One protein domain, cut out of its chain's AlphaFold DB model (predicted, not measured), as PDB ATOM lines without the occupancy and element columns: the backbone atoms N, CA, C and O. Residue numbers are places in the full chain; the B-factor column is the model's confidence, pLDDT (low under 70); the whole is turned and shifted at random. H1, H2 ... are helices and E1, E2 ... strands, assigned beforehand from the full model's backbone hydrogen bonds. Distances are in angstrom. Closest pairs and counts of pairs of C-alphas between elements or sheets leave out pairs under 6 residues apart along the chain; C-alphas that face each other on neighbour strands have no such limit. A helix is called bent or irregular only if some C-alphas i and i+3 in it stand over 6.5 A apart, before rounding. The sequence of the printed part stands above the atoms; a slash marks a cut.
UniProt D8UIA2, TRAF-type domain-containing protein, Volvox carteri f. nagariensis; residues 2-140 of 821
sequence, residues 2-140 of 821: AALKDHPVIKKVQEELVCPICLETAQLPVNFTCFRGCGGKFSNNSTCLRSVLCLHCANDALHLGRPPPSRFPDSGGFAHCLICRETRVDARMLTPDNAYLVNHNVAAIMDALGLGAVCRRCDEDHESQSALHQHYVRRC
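What this domain is: This is residues 2 to 140 of the 821 residues of the protein "TRAF-type domain-containing protein" of Volvox carteri f. nagariensis (UniProt D8UIA2). Short helices and long loops make an irregular body: H5 and H6 meet at a corner that H7 covers, and H3 sits near the other end of H5. H1 and H2 lie at one end of the longest axis, and the small hairpin E1 and E2 lies towards the other, where residues 69 to 74 stick out. The printed part has 139 residues, with seven named helices and two named strands in the order H1, H2, H3, E1, E2, H4, H5, H6, H7; the sheet, E1 - E2, is antiparallel. The class is mostly helix, but under half of the residues are in named elements. The whole is compact, with a radius of gyration of the C-alphas of 15.2 A and spans of 51 by 40 by 23 A.

How they stand to each other: H1, residues 2 to 5, is close to but not clearly touching H2, residues 8 to 16; their closest C-alphas, Lys 5 and Lys 11, are 6.9 A apart. After H2, residues 29 to 30 pair with residues 53 to 54, antiparallel. H3, residues 55 to 61, is apart from H2. E1, residues 78 to 80, and E2, residues 88 to 90, form an antiparallel hairpin at 141 degrees; N 79 and O 89 are within hydrogen-bond range at 2.8 A. H4, residues 91 to 94, and H3 are near each other, with 5 pairs of C-alphas within 10 A. H5, residues 96 to 102, is close to but not clearly touching H3, the closest C-alphas being Leu 55 and Pro 96 at 7.2 A. H6, residues 104 to 112, is about perpendicular to H5 at 88 degrees. H7, residues 129 to 138, touches H6 at a steep tilt of 60 degrees, opposite ways; the closest C-alphas, Ala 107 and Gln 129, are 5.8 A apart. H7 also touches H5, with Pro 96 and Val 137 closest at 7.0 A between C-alphas. In H2, H3, H5, H6 and H7 every O i to N i+4 pair is within hydrogen-bond range; H1 and H4 are too short for such a pair.

Where its parts are: H1 begins at C-alpha 2, (41.556, -13.888, 10.543). H2 is 12.3 A long, H3 and H5 are 10.0 A each, and H6 is 12.1 A. H7, 14.0 A long, ends at C-alpha 138, (55.639, -27.846, 34.859).

The domain as a whole: The two C-alphas farthest apart, Ala 3 and Pro 73, are 51.4 A apart. The printed part has no cut. The links H2 to H3, H3 to E1 and H6 to H7 are long. The mean pLDDT of the printed part is 80.7; residues 33 to 50, 65 and 67 to 75 are under 70.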
ATOM      1  N   ALA A   2      42.779 -14.660  10.237       74.94
ATOM      2  CA  ALA A   2      41.556 -13.888  10.543       74.94
ATOM      3  C   ALA A   2      40.276 -14.457   9.888       74.94
ATOM      4  O   ALA A   2      39.436 -14.991  10.599       74.94
ATOM      5  N   ALA A   3      40.222 -14.516   8.552       79.62
ATOM      6  CA  ALA A   3      39.089 -15.060   7.789       79.62
ATOM      7  C   ALA A   3      38.764 -16.557   8.032       79.62
ATOM      8  O   ALA A   3      37.775 -17.062   7.510       79.62
ATOM      9  N   LEU A   4      39.584 -17.289   8.800       80.25
ATOM     10  CA  LEU A   4      39.262 -18.650   9.240       80.25
ATOM     11  C   LEU A   4      38.398 -18.645  10.515       80.25
ATOM     12  O   LEU A   4      37.609 -19.563  10.715       80.25
ATOM     13  N   LYS A   5      38.526 -17.618  11.369       79.56
ATOM     14  CA  LYS A   5      37.767 -17.500  12.626       79.56
ATOM     15  C   LYS A   5      36.274 -17.272  12.376       79.56
ATOM     16  O   LYS A   5      35.455 -17.816  13.109       79.56
ATOM     17  N   ASP A   6      35.941 -16.549  11.308       87.25
ATOM     18  CA  ASP A   6      34.563 -16.206  10.932       87.25
ATOM     19  C   ASP A   6      33.819 -17.340  10.196       87.25
ATOM     20  O   ASP A   6      32.630 -17.227   9.898       87.25
ATOM     21  N   HIS A   7      34.495 -18.455   9.891       90.25
ATOM     22  CA  HIS A   7      33.882 -19.571   9.175       90.25
ATOM     23  C   HIS A   7      32.794 -20.246  10.041       90.25
ATOM     24  O   HIS A   7      33.083 -20.659  11.169       90.25
ATOM     25  N   PRO A   8      31.554 -20.442   9.547       90.94
ATOM     26  CA  PRO A   8      30.413 -20.823  10.390       90.94
ATOM     27  C   PRO A   8      30.577 -22.183  11.084       90.94
ATOM     28  O   PRO A   8      30.111 -22.364  12.206       90.94
ATOM     29  N   VAL A   9      31.295 -23.128  10.465       87.44
ATOM     30  CA  VAL A   9      31.625 -24.419  11.098       87.44
ATOM     31  C   VAL A   9      32.597 -24.235  12.269       87.44
ATOM     32  O   VAL A   9      32.462 -24.906  13.286       87.44
ATOM     33  N   ILE A  10      33.550 -23.305  12.154       86.00
ATOM     34  CA  ILE A  10      34.539 -23.022  13.204       86.00
ATOM     35  C   ILE A  10      33.869 -22.293  14.369       86.00
ATOM     36  O   ILE A  10      34.080 -22.682  15.516       86.00
ATOM     37  N   LYS A  11      32.981 -21.330  14.087       89.00
ATOM     38  CA  LYS A  11      32.140 -20.699  15.110       89.00
ATOM     39  C   LYS A  11      31.281 -21.728  15.858       89.00
ATOM     40  O   LYS A  11      31.296 -21.752  17.083       89.00
ATOM     41  N   LYS A  12      30.617 -22.646  15.145       88.94
ATOM     42  CA  LYS A  12      29.835 -23.720  15.780       88.94
ATOM     43  C   LYS A  12      30.702 -24.647  16.651       88.94
ATOM     44  O   LYS A  12      30.277 -25.040  17.732       88.94
ATOM     45  N   VAL A  13      31.920 -24.984  16.218       87.00
ATOM     46  CA  VAL A  13      32.864 -25.770  17.038       87.00
ATOM     47  C   VAL A  13      33.313 -24.991  18.279       87.00
ATOM     48  O   VAL A  13      33.435 -25.589  19.342       87.00
ATOM     49  N   GLN A  14      33.502 -23.671  18.196       88.62
ATOM     50  CA  GLN A  14      33.770 -22.832  19.373       88.62
ATOM     51  C   GLN A  14      32.580 -22.828  20.347       88.62
ATOM     52  O   GLN A  14      32.788 -23.001  21.544       88.62
ATOM     53  N   GLU A  15      31.346 -22.708  19.842       89.50
ATOM     54  CA  GLU A  15      30.104 -22.782  20.633       89.50
ATOM     55  C   GLU A  15      29.921 -24.155  21.319       89.50
ATOM     56  O   GLU A  15      29.500 -24.217  22.473       89.50
ATOM     57  N   GLU A  16      30.287 -25.259  20.657       88.69
ATOM     58  CA  GLU A  16      30.274 -26.612  21.246       88.69
ATOM     59  C   GLU A  16      31.443 -26.876  22.222       88.69
ATOM     60  O   GLU A  16      31.366 -27.815  23.015       88.69
ATOM     61  N   LEU A  17      32.492 -26.044  22.209       90.88
ATOM     62  CA  LEU A  17      33.649 -26.101  23.117       90.88
ATOM     63  C   LEU A  17      33.559 -25.113  24.296       90.88
ATOM     64  O   LEU A  17      34.551 -24.919  25.000       90.88
ATOM     65  N   VAL A  18      32.406 -24.488  24.548       91.50
ATOM     66  CA  VAL A  18      32.212 -23.627  25.728       91.50
ATOM     67  C   VAL A  18      32.114 -24.472  27.003       91.50
ATOM     68  O   VAL A  18      31.246 -25.334  27.135       91.50
ATOM     69  N   CYS A  19      32.972 -24.184  27.981       92.00
ATOM     70  CA  CYS A  19      32.928 -24.781  29.309       92.00
ATOM     71  C   CYS A  19      31.661 -24.318  30.059       92.00
ATOM     72  O   CYS A  19      31.535 -23.127  30.354       92.00
ATOM     73  N   PRO A  20      30.753 -25.220  30.475       90.00
ATOM     74  CA  PRO A  20      29.476 -24.859  31.104       90.00
ATOM     75  C   PRO A  20      29.589 -24.295  32.536       90.00
ATOM     76  O   PRO A  20      28.566 -24.082  33.178       90.00
ATOM     77  N   ILE A  21      30.806 -24.088  33.058       90.88
ATOM     78  CA  ILE A  21      31.057 -23.541  34.405       90.88
ATOM     79  C   ILE A  21      31.499 -22.075  34.333       90.88
ATOM     80  O   ILE A  21      30.919 -21.242  35.019       90.88
ATOM     81  N   CYS A  22      32.506 -21.751  33.512       91.81
ATOM     82  CA  CYS A  22      32.964 -20.369  33.318       91.81
ATOM     83  C   CYS A  22      32.301 -19.659  32.126       91.81
ATOM     84  O   CYS A  22      32.427 -18.447  32.013       91.81
ATOM     85  N   LEU A  23      31.591 -20.396  31.260       92.50
ATOM     86  CA  LEU A  23      30.974 -19.908  30.018       92.50
ATOM     87  C   LEU A  23      31.981 -19.363  28.982       92.50
ATOM     88  O   LEU A  23      31.615 -18.617  28.078       92.50
ATOM     89  N   GLU A  24      33.240 -19.798  29.076       92.00
ATOM     90  CA  GLU A  24      34.328 -19.481  28.142       92.00
ATOM     91  C   GLU A  24      34.744 -20.713  27.323       92.00
ATOM     92  O   GLU A  24      34.506 -21.851  27.731       92.00
ATOM     93  N   THR A  25      35.435 -20.504  26.198       91.88
ATOM     94  CA  THR A  25      36.075 -21.573  25.411       91.88
ATOM     95  C   THR A  25      36.984 -22.442  26.292       91.88
ATOM     96  O   THR A  25      37.874 -21.929  26.974       91.88
ATOM     97  N   ALA A  26      36.774 -23.759  26.287       92.19
ATOM     98  CA  ALA A  26      37.320 -24.656  27.301       92.19
ATOM     99  C   ALA A  26      38.845 -24.843  27.229       92.19
ATOM    100  O   ALA A  26      39.371 -25.538  26.364       92.19
ATOM    101  N   GLN A  27      39.557 -24.273  28.199       91.75
ATOM    102  CA  GLN A  27      41.015 -24.334  28.310       91.75
ATOM    103  C   GLN A  27      41.484 -25.652  28.933       91.75
ATOM    104  O   GLN A  27      41.066 -25.988  30.047       91.75
ATOM    105  N   LEU A  28      42.391 -26.366  28.256       90.69
ATOM    106  CA  LEU A  28      42.750 -27.757  28.577       90.69
ATOM    107  C   LEU A  28      41.486 -28.624  28.731       90.69
ATOM    108  O   LEU A  28      41.124 -28.983  29.854       90.69
ATOM    109  N   PRO A  29      40.782 -28.912  27.620       90.69
ATOM    110  CA  PRO A  29      39.459 -29.524  27.649       90.69
ATOM    111  C   PRO A  29      39.472 -30.894  28.337       90.69
ATOM    112  O   PRO A  29      40.156 -31.820  27.903       90.69
ATOM    113  N   VAL A  30      38.667 -31.035  29.390       88.12
ATOM    114  CA  VAL A  30      38.427 -32.285  30.121       88.12
ATOM    115  C   VAL A  30      37.030 -32.787  29.768       88.12
ATOM    116  O   VAL A  30      36.040 -32.306  30.314       88.12
ATOM    117  N   ASN A  31      36.934 -33.732  28.831       82.31
ATOM    118  CA  ASN A  31      35.679 -34.404  28.478       82.31
ATOM    119  C   ASN A  31      35.436 -35.623  29.382       82.31
ATOM    120  O   ASN A  31      36.373 -36.347  29.727       82.31
ATOM    121  N   PHE A  32      34.174 -35.887  29.720       73.94
ATOM    122  CA  PHE A  32      33.768 -37.016  30.549       73.94
ATOM    123  C   PHE A  32      33.183 -38.117  29.662       73.94
ATOM    124  O   PHE A  32      32.281 -37.890  28.850       73.94
ATOM    125  N   THR A  33      33.648 -39.352  29.861       69.69
ATOM    126  CA  THR A  33      33.100 -40.571  29.246       69.69
ATOM    127  C   THR A  33      31.732 -40.918  29.848       69.69
ATOM    128  O   THR A  33      31.545 -41.899  30.562       69.69
ATOM    129  N   CYS A  34      30.743 -40.064  29.579       66.00
ATOM    130  CA  CYS A  34      29.368 -40.199  30.044       66.00
ATOM    131  C   CYS A  34      28.620 -41.275  29.240       66.00
ATOM    132  O   CYS A  34      27.878 -40.964  28.310       66.00
ATOM    133  N   PHE A  35      28.819 -42.547  29.598       56.88
ATOM    134  CA  PHE A  35      28.280 -43.707  28.873       56.88
ATOM    135  C   PHE A  35      26.748 -43.732  28.714       56.88
ATOM    136  O   PHE A  35      26.262 -44.369  27.784       56.88
ATOM    137  N   ARG A  36      25.982 -43.038  29.573       56.31
ATOM    138  CA  ARG A  36      24.519 -42.897  29.420       56.31
ATOM    139  C   ARG A  36      24.078 -41.834  28.402       56.31
ATOM    140  O   ARG A  36      22.910 -41.826  28.039       56.31
ATOM    141  N   GLY A  37      24.986 -40.964  27.947       52.47
ATOM    142  CA  GLY A  37      24.684 -39.817  27.082       52.47
ATOM    143  C   GLY A  37      23.944 -38.695  27.826       52.47
ATOM    144  O   GLY A  37      22.856 -38.893  28.359       52.47
ATOM    145  N   CYS A  38      24.500 -37.476  27.870       54.19
ATOM    146  CA  CYS A  38      23.856 -36.357  28.576       54.19
ATOM    147  C   CYS A  38      22.682 -35.752  27.767       54.19
ATOM    148  O   CYS A  38      22.803 -34.662  27.207       54.19
ATOM    149  N   GLY A  39      21.556 -36.463  27.657       47.84
ATOM    150  CA  GLY A  39      20.290 -35.975  27.078       47.84
ATOM    151  C   GLY A  39      20.268 -35.720  25.559       47.84
ATOM    152  O   GLY A  39      19.193 -35.591  24.978       47.84
ATOM    153  N   GLY A  40      21.420 -35.668  24.889       48.62
ATOM    154  CA  GLY A  40      21.510 -35.670  23.429       48.62
ATOM    155  C   GLY A  40      21.322 -37.079  22.862       48.62
ATOM    156  O   GLY A  40      21.888 -38.029  23.394       48.62
ATOM    157  N   LYS A  41      20.574 -37.211  21.756       47.44
ATOM    158  CA  LYS A  41      20.333 -38.478  21.034       47.44
ATOM    159  C   LYS A  41      21.563 -38.950  20.231       47.44
ATOM    160  O   LYS A  41      21.461 -39.216  19.037       47.44
ATOM    161  N   PHE A  42      22.725 -39.013  20.870       45.72
ATOM    162  CA  PHE A  42      23.944 -39.566  20.283       45.72
ATOM    163  C   PHE A  42      24.095 -41.036  20.686       45.72
ATOM    164  O   PHE A  42      23.637 -41.454  21.748       45.72
ATOM    165  N   SER A  43      24.657 -41.843  19.786       47.03
ATOM    166  CA  SER A  43      24.681 -43.301  19.917       47.03
ATOM    167  C   SER A  43      25.556 -43.774  21.076       47.03
ATOM    168  O   SER A  43      26.548 -43.129  21.415       47.03
ATOM    169  N   ASN A  44      25.243 -44.959  21.610       44.50
ATOM    170  CA  ASN A  44      26.084 -45.679  22.569       44.50
ATOM    171  C   ASN A  44      27.571 -45.584  22.162       44.50
ATOM    172  O   ASN A  44      27.907 -45.828  21.003       44.50
ATOM    173  N   ASN A  45      28.432 -45.232  23.123       50.28
ATOM    174  CA  ASN A  45      29.860 -44.884  22.981       50.28
ATOM    175  C   ASN A  45      30.200 -43.438  22.552       50.28
ATOM    176  O   ASN A  45      31.386 -43.108  22.515       50.28
ATOM    177  N   SER A  46      29.242 -42.539  22.298       52.06
ATOM    178  CA  SER A  46      29.568 -41.113  22.136       52.06
ATOM    179  C   SER A  46      30.067 -40.514  23.457       52.06
ATOM    180  O   SER A  46      29.337 -40.535  24.453       52.06
ATOM    181  N   THR A  47      31.262 -39.915  23.478       55.19
ATOM    182  CA  THR A  47      31.633 -39.013  24.577       55.19
ATOM    183  C   THR A  47      30.681 -37.822  24.582       55.19
ATOM    184  O   THR A  47      30.272 -37.314  23.536       55.19
ATOM    185  N   CYS A  48      30.284 -37.373  25.769       58.12
ATOM    186  CA  CYS A  48      29.338 -36.276  25.885       58.12
ATOM    187  C   CYS A  48      30.087 -34.961  25.643       58.12
ATOM    188  O   CYS A  48      30.571 -34.360  26.592       58.12
ATOM    189  N   LEU A  49      30.196 -34.512  24.386       58.50
ATOM    190  CA  LEU A  49      30.951 -33.300  24.012       58.50
ATOM    191  C   LEU A  49      30.519 -32.055  24.809       58.50
ATOM    192  O   LEU A  49      31.367 -31.286  25.243       58.50
ATOM    193  N   ARG A  50      29.227 -31.937  25.147       66.12
ATOM    194  CA  ARG A  50      28.702 -30.908  26.069       66.12
ATOM    195  C   ARG A  50      29.338 -30.909  27.470       66.12
ATOM    196  O   ARG A  50      29.169 -29.940  28.194       66.12
ATOM    197  N   SER A  51      30.014 -31.987  27.871       72.19
ATOM    198  CA  SER A  51      30.710 -32.137  29.158       72.19
ATOM    199  C   SER A  51      32.184 -31.739  29.128       72.19
ATOM    200  O   SER A  51      32.869 -31.938  30.125       72.19
ATOM    201  N   VAL A  52      32.676 -31.163  28.028       86.69
ATOM    202  CA  VAL A  52      34.005 -30.544  27.986       86.69
ATOM    203  C   VAL A  52      34.068 -29.390  28.998       86.69
ATOM    204  O   VAL A  52      33.409 -28.364  28.844       86.69
ATOM    205  N   LEU A  53      34.864 -29.566  30.055       90.75
ATOM    206  CA  LEU A  53      35.158 -28.534  31.055       90.75
ATOM    207  C   LEU A  53      36.568 -27.973  30.842       90.75
ATOM    208  O   LEU A  53      37.457 -28.696  30.398       90.75
ATOM    209  N   CYS A  54      36.827 -26.734  31.267       91.06
ATOM    210  CA  CYS A  54      38.204 -26.293  31.507       91.06
ATOM    211  C   CYS A  54      38.844 -27.150  32.610       91.06
ATOM    212  O   CYS A  54      38.194 -27.404  33.629       91.06
ATOM    213  N   LEU A  55      40.133 -27.489  32.503       89.94
ATOM    214  CA  LEU A  55      40.844 -28.220  33.566       89.94
ATOM    215  C   LEU A  55      40.775 -27.495  34.920       89.94
ATOM    216  O   LEU A  55      40.585 -28.136  35.951       89.94
ATOM    217  N   HIS A  56      40.863 -26.158  34.944       88.06
ATOM    218  CA  HIS A  56      40.715 -25.387  36.184       88.06
ATOM    219  C   HIS A  56      39.295 -25.501  36.778       88.06
ATOM    220  O   HIS A  56      39.157 -25.711  37.980       88.06
ATOM    221  N   CYS A  57      38.249 -25.458  35.945       89.81
ATOM    222  CA  CYS A  57      36.861 -25.622  36.382       89.81
ATOM    223  C   CYS A  57      36.587 -27.047  36.888       89.81
ATOM    224  O   CYS A  57      35.900 -27.221  37.892       89.81
ATOM    225  N   ALA A  58      37.151 -28.064  36.230       87.69
ATOM    226  CA  ALA A  58      37.057 -29.454  36.664       87.69
ATOM    227  C   ALA A  58      37.764 -29.670  38.015       87.69
ATOM    228  O   ALA A  58      37.172 -30.240  38.929       87.69
ATOM    229  N   ASN A  59      38.992 -29.154  38.172       85.19
ATOM    230  CA  ASN A  59      39.743 -29.196  39.434       85.19
ATOM    231  C   ASN A  59      38.973 -28.559  40.597       85.19
ATOM    232  O   ASN A  59      38.998 -29.095  41.704       85.19
ATOM    233  N   ASP A  60      38.289 -27.442  40.356       86.06
ATOM    234  CA  ASP A  60      37.550 -26.725  41.394       86.06
ATOM    235  C   ASP A  60      36.224 -27.414  41.732       86.06
ATOM    236  O   ASP A  60      35.986 -27.722  42.899       86.06
ATOM    237  N   ALA A  61      35.389 -27.713  40.730       85.38
ATOM    238  CA  ALA A  61      34.043 -28.258  40.928       85.38
ATOM    239  C   ALA A  61      34.019 -29.742  41.339       85.38
ATOM    240  O   ALA A  61      33.062 -30.185  41.971       85.38
ATOM    241  N   LEU A  62      35.053 -30.512  40.984       80.19
ATOM    242  CA  LEU A  62      35.187 -31.935  41.333       80.19
ATOM    243  C   LEU A  62      36.318 -32.208  42.333       80.19
ATOM    244  O   LEU A  62      36.578 -33.366  42.654       80.19
ATOM    245  N   HIS A  63      36.995 -31.157  42.812       77.19
ATOM    246  CA  HIS A  63      38.105 -31.235  43.766       77.19
ATOM    247  C   HIS A  63      39.205 -32.232  43.354       77.19
ATOM    248  O   HIS A  63      39.748 -32.951  44.190       77.19
ATOM    249  N   LEU A  64      39.532 -32.292  42.059       73.00
ATOM    250  CA  LEU A  64      40.392 -33.335  41.490       73.00
ATOM    251  C   LEU A  64      41.753 -33.421  42.199       73.00
ATOM    252  O   LEU A  64      42.369 -32.414  42.547       73.00
ATOM    253  N   GLY A  65      42.195 -34.653  42.460       63.66
ATOM    254  CA  GLY A  65      43.371 -34.962  43.279       63.66
ATOM    255  C   GLY A  65      43.171 -34.758  44.789       63.66
ATOM    256  O   GLY A  65      43.693 -35.541  45.580       63.66
ATOM    257  N   ARG A  66      42.399 -33.758  45.227       70.31
ATOM    258  CA  ARG A  66      42.144 -33.526  46.658       70.31
ATOM    259  C   ARG A  66      41.347 -34.706  47.246       70.31
ATOM    260  O   ARG A  66      40.559 -35.326  46.531       70.31
ATOM    261  N   PRO A  67      41.516 -35.035  48.543       63.41
ATOM    262  CA  PRO A  67      40.580 -35.938  49.203       63.41
ATOM    263  C   PRO A  67      39.160 -35.353  49.087       63.41
ATOM    264  O   PRO A  67      39.004 -34.139  49.265       63.41
ATOM    265  N   PRO A  68      38.132 -36.168  48.785       64.19
ATOM    266  CA  PRO A  68      36.767 -35.671  48.687       64.19
ATOM    267  C   PRO A  68      36.360 -35.043  50.029       64.19
ATOM    268  O   PRO A  68      36.677 -35.605  51.083       64.19
ATOM    269  N   PRO A  69      35.678 -33.882  50.032       64.81
ATOM    270  CA  PRO A  69      35.233 -33.259  51.268       64.81
ATOM    271  C   PRO A  69      34.295 -34.216  52.006       64.81
ATOM    272  O   PRO A  69      33.483 -34.905  51.387       64.81
ATOM    273  N   SER A  70      34.373 -34.225  53.338       63.72
ATOM    274  CA  SER A  70      33.692 -35.181  54.230       63.72
ATOM    275  C   SER A  70      32.162 -35.234  54.101       63.72
ATOM    276  O   SER A  70      31.534 -36.132  54.648       63.72
ATOM    277  N   ARG A  71      31.563 -34.312  53.337       63.81
ATOM    278  CA  ARG A  71      30.158 -34.323  52.913       63.81
ATOM    279  C   ARG A  71      29.816 -35.439  51.907       63.81
ATOM    280  O   ARG A  71      28.639 -35.735  51.740       63.81
ATOM    281  N   PHE A  72      30.808 -36.049  51.248       62.84
ATOM    282  CA  PHE A  72      30.625 -37.121  50.256       62.84
ATOM    283  C   PHE A  72      31.536 -38.342  50.532       62.84
ATOM    284  O   PHE A  72      32.371 -38.690  49.687       62.84
ATOM    285  N   PRO A  73      31.409 -39.004  51.703       59.34
ATOM    286  CA  PRO A  73      32.292 -40.106  52.103       59.34
ATOM    287  C   PRO A  73      32.198 -41.307  51.147       59.34
ATOM    288  O   PRO A  73      33.218 -41.888  50.781       59.34
ATOM    289  N   ASP A  74      30.995 -41.605  50.647       58.16
ATOM    290  CA  ASP A  74      30.705 -42.755  49.772       58.16
ATOM    291  C   ASP A  74      31.248 -42.609  48.339       58.16
ATOM    292  O   ASP A  74      31.064 -43.492  47.501       58.16
ATOM    293  N   SER A  75      31.894 -41.481  48.023       63.53
ATOM    294  CA  SER A  75      32.402 -41.196  46.678       63.53
ATOM    295  C   SER A  75      33.472 -42.190  46.221       63.53
ATOM    296  O   SER A  75      33.582 -42.440  45.024       63.53
ATOM    297  N   GLY A  76      34.261 -42.780  47.128       74.00
ATOM    298  CA  GLY A  76      35.223 -43.849  46.806       74.00
ATOM    299  C   GLY A  76      36.357 -43.460  45.838       74.00
ATOM    300  O   GLY A  76      37.093 -44.330  45.375       74.00
ATOM    301  N   GLY A  77      36.508 -42.168  45.525       77.88
ATOM    302  CA  GLY A  77      37.381 -41.658  44.460       77.88
ATOM    303  C   GLY A  77      36.675 -41.382  43.125       77.88
ATOM    304  O   GLY A  77      37.320 -40.903  42.197       77.88
ATOM    305  N   PHE A  78      35.369 -41.626  43.017       81.81
ATOM    306  CA  PHE A  78      34.561 -41.292  41.846       81.81
ATOM    307  C   PHE A  78      33.948 -39.890  41.953       81.81
ATOM    308  O   PHE A  78      33.279 -39.550  42.928       81.81
ATOM    309  N   ALA A  79      34.116 -39.104  40.894       80.12
ATOM    310  CA  ALA A  79      33.386 -37.871  40.650       80.12
ATOM    311  C   ALA A  79      32.081 -38.169  39.891       80.12
ATOM    312  O   ALA A  79      32.048 -39.018  38.999       80.12
ATOM    313  N   HIS A  80      31.004 -37.448  40.201       82.19
ATOM    314  CA  HIS A  80      29.781 -37.484  39.399       82.19
ATOM    315  C   HIS A  80      29.882 -36.468  38.246       82.19
ATOM    316  O   HIS A  80      30.257 -35.315  38.456       82.19
ATOM    317  N   CYS A  81      29.538 -36.881  37.023       79.25
ATOM    318  CA  CYS A  81      29.505 -36.004  35.850       79.25
ATOM    319  C   CYS A  81      28.518 -34.848  36.080       79.25
ATOM    320  O   CYS A  81      27.321 -35.080  36.240       79.25
ATOM    321  N   LEU A  82      29.003 -33.603  36.059       79.25
ATOM    322  CA  LEU A  82      28.245 -32.425  36.511       79.25
ATOM    323  C   LEU A  82      26.934 -32.169  35.747       79.25
ATOM    324  O   LEU A  82      26.011 -31.580  36.306       79.25
ATOM    325  N   ILE A  83      26.842 -32.635  34.495       78.81
ATOM    326  CA  ILE A  83      25.681 -32.419  33.619       78.81
ATOM    327  C   ILE A  83      24.585 -33.456  33.869       78.81
ATOM    328  O   ILE A  83      23.461 -33.089  34.185       78.81
ATOM    329  N   CYS A  84      24.891 -34.752  33.732       77.69
ATOM    330  CA  CYS A  84      23.882 -35.802  33.928       77.69
ATOM    331  C   CYS A  84      23.659 -36.161  35.403       77.69
ATOM    332  O   CYS A  84      22.631 -36.742  35.728       77.69
ATOM    333  N   ARG A  85      24.625 -35.864  36.284       81.56
ATOM    334  CA  ARG A  85      24.709 -36.242  37.709       81.56
ATOM    335  C   ARG A  85      24.672 -37.745  38.013       81.56
ATOM    336  O   ARG A  85      25.116 -38.138  39.083       81.56
ATOM    337  N   GLU A  86      24.238 -38.597  37.089       79.12
ATOM    338  CA  GLU A  86      24.210 -40.054  37.248       79.12
ATOM    339  C   GLU A  86      25.580 -40.716  37.042       79.12
ATOM    340  O   GLU A  86      25.984 -41.561  37.841       79.12
ATOM    341  N   THR A  87      26.299 -40.364  35.968       78.19
ATOM    342  CA  THR A  87      27.517 -41.101  35.592       78.19
ATOM    343  C   THR A  87      28.651 -40.814  36.569       78.19
ATOM    344  O   THR A  87      29.111 -39.676  36.678       78.19
ATOM    345  N   ARG A  88      29.141 -41.869  37.224       81.00
ATOM    346  CA  ARG A  88      30.376 -41.869  38.011       81.00
ATOM    347  C   ARG A  88      31.590 -42.043  37.098       81.00
ATOM    348  O   ARG A  88      31.606 -42.936  36.256       81.00
ATOM    349  N   VAL A  89      32.604 -41.209  37.294       76.19
ATOM    350  CA  VAL A  89      33.897 -41.232  36.592       76.19
ATOM    351  C   VAL A  89      34.996 -41.239  37.649       76.19
ATOM    352  O   VAL A  89      34.925 -40.468  38.602       76.19
ATOM    353  N   ASP A  90      36.000 -42.110  37.531       79.31
ATOM    354  CA  ASP A  90      37.121 -42.137  38.484       79.31
ATOM    355  C   ASP A  90      37.895 -40.810  38.411       79.31
ATOM    356  O   ASP A  90      38.434 -40.451  37.362       79.31
ATOM    357  N   ALA A  91      37.975 -40.074  39.525       78.12
ATOM    358  CA  ALA A  91      38.675 -38.794  39.586       78.12
ATOM    359  C   ALA A  91      40.190 -38.935  39.337       78.12
ATOM    360  O   ALA A  91      40.848 -37.963  38.964       78.12
ATOM    361  N   ARG A  92      40.749 -40.148  39.464       74.31
ATOM    362  CA  ARG A  92      42.142 -40.476  39.103       74.31
ATOM    363  C   ARG A  92      42.379 -40.454  37.588       74.31
ATOM    364  O   ARG A  92      43.501 -40.210  37.150       74.31
ATOM    365  N   MET A  93      41.335 -40.655  36.780       75.88
ATOM    366  CA  MET A  93      41.400 -40.519  35.317       75.88
ATOM    367  C   MET A  93      41.367 -39.054  34.857       75.88
ATOM    368  O   MET A  93      41.596 -38.781  33.684       75.88
ATOM    369  N   LEU A  94      41.110 -38.112  35.769       75.94
ATOM    370  CA  LEU A  94      40.966 -36.681  35.485       75.94
ATOM    371  C   LEU A  94      42.206 -35.864  35.906       75.94
ATOM    372  O   LEU A  94      42.135 -34.643  36.021       75.94
ATOM    373  N   THR A  95      43.355 -36.513  36.137       78.94
ATOM    374  CA  THR A  95      44.636 -35.804  36.311       78.94
ATOM    375  C   THR A  95      45.000 -35.022  35.039       78.94
ATOM    376  O   THR A  95      44.587 -35.424  33.952       78.94
ATOM    377  N   PRO A  96      45.805 -33.943  35.124       80.75
ATOM    378  CA  PRO A  96      46.167 -33.125  33.960       80.75
ATOM    379  C   PRO A  96      46.746 -33.925  32.784       80.75
ATOM    380  O   PRO A  96      46.407 -33.658  31.634       80.75
ATOM    381  N   ASP A  97      47.582 -34.923  33.079       83.88
ATOM    382  CA  ASP A  97      48.227 -35.779  32.078       83.88
ATOM    383  C   ASP A  97      47.214 -36.726  31.411       83.88
ATOM    384  O   ASP A  97      47.143 -36.801  30.185       83.88
ATOM    385  N   ASN A  98      46.369 -37.397  32.205       84.56
ATOM    386  CA  ASN A  98      45.330 -38.294  31.690       84.56
ATOM    387  C   ASN A  98      44.264 -37.521  30.901       84.56
ATOM    388  O   ASN A  98      43.853 -37.957  29.827       84.56
ATOM    389  N   ALA A  99      43.855 -36.349  31.393       80.31
ATOM    390  CA  ALA A  99      42.900 -35.481  30.721       80.31
ATOM    391  C   ALA A  99      43.429 -34.998  29.363       80.31
ATOM    392  O   ALA A  99      42.686 -35.052  28.382       80.31
ATOM    393  N   TYR A 100      44.705 -34.600  29.276       84.44
ATOM    394  CA  TYR A 100      45.330 -34.224  28.005       84.44
ATOM    395  C   TYR A 100      45.453 -35.415  27.043       84.44
ATOM    396  O   TYR A 100      45.141 -35.270  25.866       84.44
ATOM    397  N   LEU A 101      45.828 -36.607  27.525       86.62
ATOM    398  CA  LEU A 101      45.900 -37.816  26.691       86.62
ATOM    399  C   LEU A 101      44.527 -38.228  26.133       86.62
ATOM    400  O   LEU A 101      44.408 -38.501  24.940       86.62
ATOM    401  N   VAL A 102      43.479 -38.228  26.965       84.19
ATOM    402  CA  VAL A 102      42.100 -38.558  26.549       84.19
ATOM    403  C   VAL A 102      41.542 -37.522  25.566       84.19
ATOM    404  O   VAL A 102      40.803 -37.880  24.650       84.19
ATOM    405  N   ASN A 103      41.908 -36.248  25.724       86.19
ATOM    406  CA  ASN A 103      41.378 -35.139  24.926       86.19
ATOM    407  C   ASN A 103      42.368 -34.600  23.884       86.19
ATOM    408  O   ASN A 103      42.132 -33.535  23.315       86.19
ATOM    409  N   HIS A 104      43.435 -35.346  23.580       89.06
ATOM    410  CA  HIS A 104      44.510 -34.918  22.679       89.06
ATOM    411  C   HIS A 104      43.983 -34.450  21.317       89.06
ATOM    412  O   HIS A 104      44.420 -33.432  20.793       89.06
ATOM    413  N   ASN A 105      42.990 -35.151  20.764       89.25
ATOM    414  CA  ASN A 105      42.375 -34.783  19.488       89.25
ATOM    415  C   ASN A 105      41.595 -33.460  19.571       89.25
ATOM    416  O   ASN A 105      41.598 -32.698  18.611       89.25
ATOM    417  N   VAL A 106      40.964 -33.160  20.712       89.62
ATOM    418  CA  VAL A 106      40.264 -31.884  20.934       89.62
ATOM    419  C   VAL A 106      41.283 -30.754  21.083       89.62
ATOM    420  O   VAL A 106      41.160 -29.738  20.407       89.62
ATOM    421  N   ALA A 107      42.333 -30.960  21.884       91.56
ATOM    422  CA  ALA A 107      43.429 -30.003  22.033       91.56
ATOM    423  C   ALA A 107      44.132 -29.718  20.691       91.56
ATOM    424  O   ALA A 107      44.334 -28.560  20.346       91.56
ATOM    425  N   ALA A 108      44.411 -30.744  19.882       91.50
ATOM    426  CA  ALA A 108      45.012 -30.589  18.556       91.50
ATOM    427  C   ALA A 108      44.097 -29.848  17.559       91.50
ATOM    428  O   ALA A 108      44.589 -29.073  16.741       91.50
ATOM    429  N   ILE A 109      42.772 -30.037  17.636       90.94
ATOM    430  CA  ILE A 109      41.807 -29.244  16.857       90.94
ATOM    431  C   ILE A 109      41.826 -27.781  17.320       90.94
ATOM    432  O   ILE A 109      41.870 -26.885  16.483       90.94
ATOM    433  N   MET A 110      41.845 -27.517  18.629       92.00
ATOM    434  CA  MET A 110      41.937 -26.153  19.164       92.00
ATOM    435  C   MET A 110      43.238 -25.448  18.748       92.00
ATOM    436  O   MET A 110      43.191 -24.293  18.322       92.00
ATOM    437  N   ASP A 111      44.367 -26.158  18.795       93.25
ATOM    438  CA  ASP A 111      45.674 -25.676  18.337       93.25
ATOM    439  C   ASP A 111      45.635 -25.334  16.836       93.25
ATOM    440  O   ASP A 111      46.022 -24.235  16.437       93.25
ATOM    441  N   ALA A 112      45.076 -26.219  16.001       91.38
ATOM    442  CA  ALA A 112      44.919 -25.989  14.561       91.38
ATOM    443  C   ALA A 112      43.962 -24.826  14.217       91.38
ATOM    444  O   ALA A 112      44.122 -24.180  13.180       91.38
ATOM    445  N   LEU A 113      42.986 -24.533  15.082       90.38
ATOM    446  CA  LEU A 113      42.082 -23.382  14.960       90.38
ATOM    447  C   LEU A 113      42.689 -22.066  15.484       90.38
ATOM    448  O   LEU A 113      42.050 -21.016  15.374       90.38
ATOM    449  N   GLY A 114      43.896 -22.092  16.058       90.06
ATOM    450  CA  GLY A 114      44.511 -20.920  16.686       90.06
ATOM    451  C   GLY A 114      43.741 -20.431  17.919       90.06
ATOM    452  O   GLY A 114      43.685 -19.223  18.176       90.06
ATOM    453  N   LEU A 115      43.114 -21.352  18.660       88.00
ATOM    454  CA  LEU A 115      42.458 -21.080  19.942       88.00
ATOM    455  C   LEU A 115      43.509 -21.052  21.062       88.00
ATOM    456  O   LEU A 115      43.605 -21.969  21.884       88.00
ATOM    457  N   GLY A 116      44.297 -19.971  21.041       74.88
ATOM    458  CA  GLY A 116      45.302 -19.627  22.048       74.88
ATOM    459  C   GLY A 116      44.732 -19.601  23.469       74.88
ATOM    460  O   GLY A 116      43.525 -19.455  23.685       74.88
ATOM    461  N   ALA A 117      45.608 -19.818  24.443       85.62
ATOM    462  CA  ALA A 117      45.244 -20.477  25.686       85.62
ATOM    463  C   ALA A 117      45.828 -19.752  26.912       85.62
ATOM    464  O   ALA A 117      46.910 -20.086  27.390       85.62
ATOM    465  N   VAL A 118      45.090 -18.764  27.428       91.62
ATOM    466  CA  VAL A 118      45.464 -17.985  28.624       91.62
ATOM    467  C   VAL A 118      45.339 -18.842  29.882       91.62
ATOM    468  O   VAL A 118      44.261 -19.366  30.166       91.62
ATOM    469  N   CYS A 119      46.386 -18.975  30.689       92.69
ATOM    470  CA  CYS A 119      46.306 -19.724  31.938       92.69
ATOM    471  C   CYS A 119      45.538 -18.935  33.017       92.69
ATOM    472  O   CYS A 119      46.159 -18.232  33.809       92.69
ATOM    473  N   ARG A 120      44.206 -19.117  33.110       89.12
ATOM    474  CA  ARG A 120      43.233 -18.497  34.063       89.12
ATOM    475  C   ARG A 120      43.530 -18.610  35.583       89.12
ATOM    476  O   ARG A 120      42.639 -18.484  36.422       89.12
ATOM    477  N   ARG A 121      44.763 -18.936  35.966       89.56
ATOM    478  CA  ARG A 121      45.267 -19.039  37.341       89.56
ATOM    479  C   ARG A 121      46.532 -18.225  37.628       89.56
ATOM    480  O   ARG A 121      46.888 -18.087  38.796       89.56
ATOM    481  N   CYS A 122      47.223 -17.756  36.598       93.25
ATOM    482  CA  CYS A 122      48.380 -16.862  36.699       93.25
ATOM    483  C   CYS A 122      48.500 -15.923  35.486       93.25
ATOM    484  O   CYS A 122      49.514 -15.250  35.342       93.25
ATOM    485  N   ASP A 123      47.487 -15.943  34.616       93.81
ATOM    486  CA  ASP A 123      47.273 -15.118  33.430       93.81
ATOM    487  C   ASP A 123      48.480 -15.041  32.472       93.81
ATOM    488  O   ASP A 123      48.695 -14.053  31.780       93.81
ATOM    489  N   GLU A 124      49.250 -16.137  32.394       94.94
ATOM    490  CA  GLU A 124      50.243 -16.362  31.336       94.94
ATOM    491  C   GLU A 124      49.537 -16.733  30.019       94.94
ATOM    492  O   GLU A 124      48.793 -17.715  29.962       94.94
ATOM    493  N   ASP A 125      49.809 -15.985  28.951       95.38
ATOM    494  CA  ASP A 125      49.358 -16.301  27.592       95.38
ATOM    495  C   ASP A 125      50.192 -17.422  26.954       95.38
ATOM    496  O   ASP A 125      51.425 -17.454  27.056       95.38
ATOM    497  N   HIS A 126      49.528 -18.320  26.221       95.81
ATOM    498  CA  HIS A 126      50.186 -19.372  25.445       95.81
ATOM    499  C   HIS A 126      49.586 -19.523  24.045       95.81
ATOM    500  O   HIS A 126      48.370 -19.479  23.854       95.81
ATOM    501  N   GLU A 127      50.452 -19.776  23.066       94.06
ATOM    502  CA  GLU A 127      50.098 -19.913  21.646       94.06
ATOM    503  C   GLU A 127      49.194 -21.126  21.357       94.06
ATOM    504  O   GLU A 127      48.477 -21.138  20.358       94.06
ATOM    505  N   SER A 128      49.206 -22.140  22.231       94.50
ATOM    506  CA  SER A 128      48.494 -23.406  22.039       94.50
ATOM    507  C   SER A 128      48.055 -24.060  23.359       94.50
ATOM    508  O   SER A 128      48.647 -23.837  24.421       94.50
ATOM    509  N   GLN A 129      47.046 -24.934  23.298       93.12
ATOM    510  CA  GLN A 129      46.633 -25.821  24.391       93.12
ATOM    511  C   GLN A 129      47.764 -26.785  24.773       93.12
ATOM    512  O   GLN A 129      47.965 -27.071  25.953       93.12
ATOM    513  N   SER A 130      48.550 -27.256  23.800       92.19
ATOM    514  CA  SER A 130      49.746 -28.079  24.045       92.19
ATOM    515  C   SER A 130      50.856 -27.331  24.812       92.19
ATOM    516  O   SER A 130      51.554 -27.938  25.634       92.19
ATOM    517  N   ALA A 131      50.991 -26.014  24.627       94.88
ATOM    518  CA  ALA A 131      51.879 -25.156  25.414       94.88
ATOM    519  C   ALA A 131      51.296 -24.855  26.807       94.88
ATOM    520  O   ALA A 131      52.004 -25.031  27.803       94.88
ATOM    521  N   LEU A 132      50.000 -24.520  26.904       94.44
ATOM    522  CA  LEU A 132      49.294 -24.359  28.184       94.44
ATOM    523  C   LEU A 132      49.358 -25.635  29.039       94.44
ATOM    524  O   LEU A 132      49.535 -25.551  30.253       94.44
ATOM    525  N   HIS A 133      49.290 -26.823  28.431       92.88
ATOM    526  CA  HIS A 133      49.433 -28.094  29.143       92.88
ATOM    527  C   HIS A 133      50.830 -28.221  29.763       92.88
ATOM    528  O   HIS A 133      50.962 -28.519  30.952       92.88
ATOM    529  N   GLN A 134      51.883 -27.914  28.997       94.62
ATOM    530  CA  GLN A 134      53.255 -27.923  29.506       94.62
ATOM    531  C   GLN A 134      53.493 -26.859  30.586       94.62
ATOM    532  O   GLN A 134      54.164 -27.159  31.579       94.62
ATOM    533  N   HIS A 135      52.927 -25.656  30.444       94.88
ATOM    534  CA  HIS A 135      52.922 -24.651  31.508       94.88
ATOM    535  C   HIS A 135      52.210 -25.195  32.758       94.88
ATOM    536  O   HIS A 135      52.785 -25.155  33.846       94.88
ATOM    537  N   TYR A 136      51.013 -25.776  32.632       92.75
ATOM    538  CA  TYR A 136      50.244 -26.284  33.770       92.75
ATOM    539  C   TYR A 136      50.996 -27.394  34.520       92.75
ATOM    540  O   TYR A 136      51.214 -27.306  35.731       92.75
ATOM    541  N   VAL A 137      51.481 -28.406  33.796       92.00
ATOM    542  CA  VAL A 137      52.190 -29.560  34.373       92.00
ATOM    543  C   VAL A 137      53.550 -29.177  34.973       92.00
ATOM    544  O   VAL A 137      53.950 -29.765  35.984       92.00
ATOM    545  N   ARG A 138      54.256 -28.168  34.436       94.56
ATOM    546  CA  ARG A 138      55.639 -27.846  34.859       94.56
ATOM    547  C   ARG A 138      55.807 -26.564  35.679       94.56
ATOM    548  O   ARG A 138      56.657 -26.552  36.564       94.56
ATOM    549  N   ARG A 139      55.052 -25.500  35.389       95.44
ATOM    550  CA  ARG A 139      55.300 -24.129  35.886       95.44
ATOM    551  C   ARG A 139      54.173 -23.554  36.744       95.44
ATOM    552  O   ARG A 139      54.476 -22.998  37.794       95.44
ATOM    553  N   CYS A 140      52.909 -23.714  36.343       95.31
ATOM    554  CA  CYS A 140      51.769 -23.018  36.953       95.31
ATOM    555  C   CYS A 140      51.751 -23.140  38.493       95.31
ATOM    556  O   CYS A 140      51.699 -24.269  39.002       95.31
TER     557      CYS A 140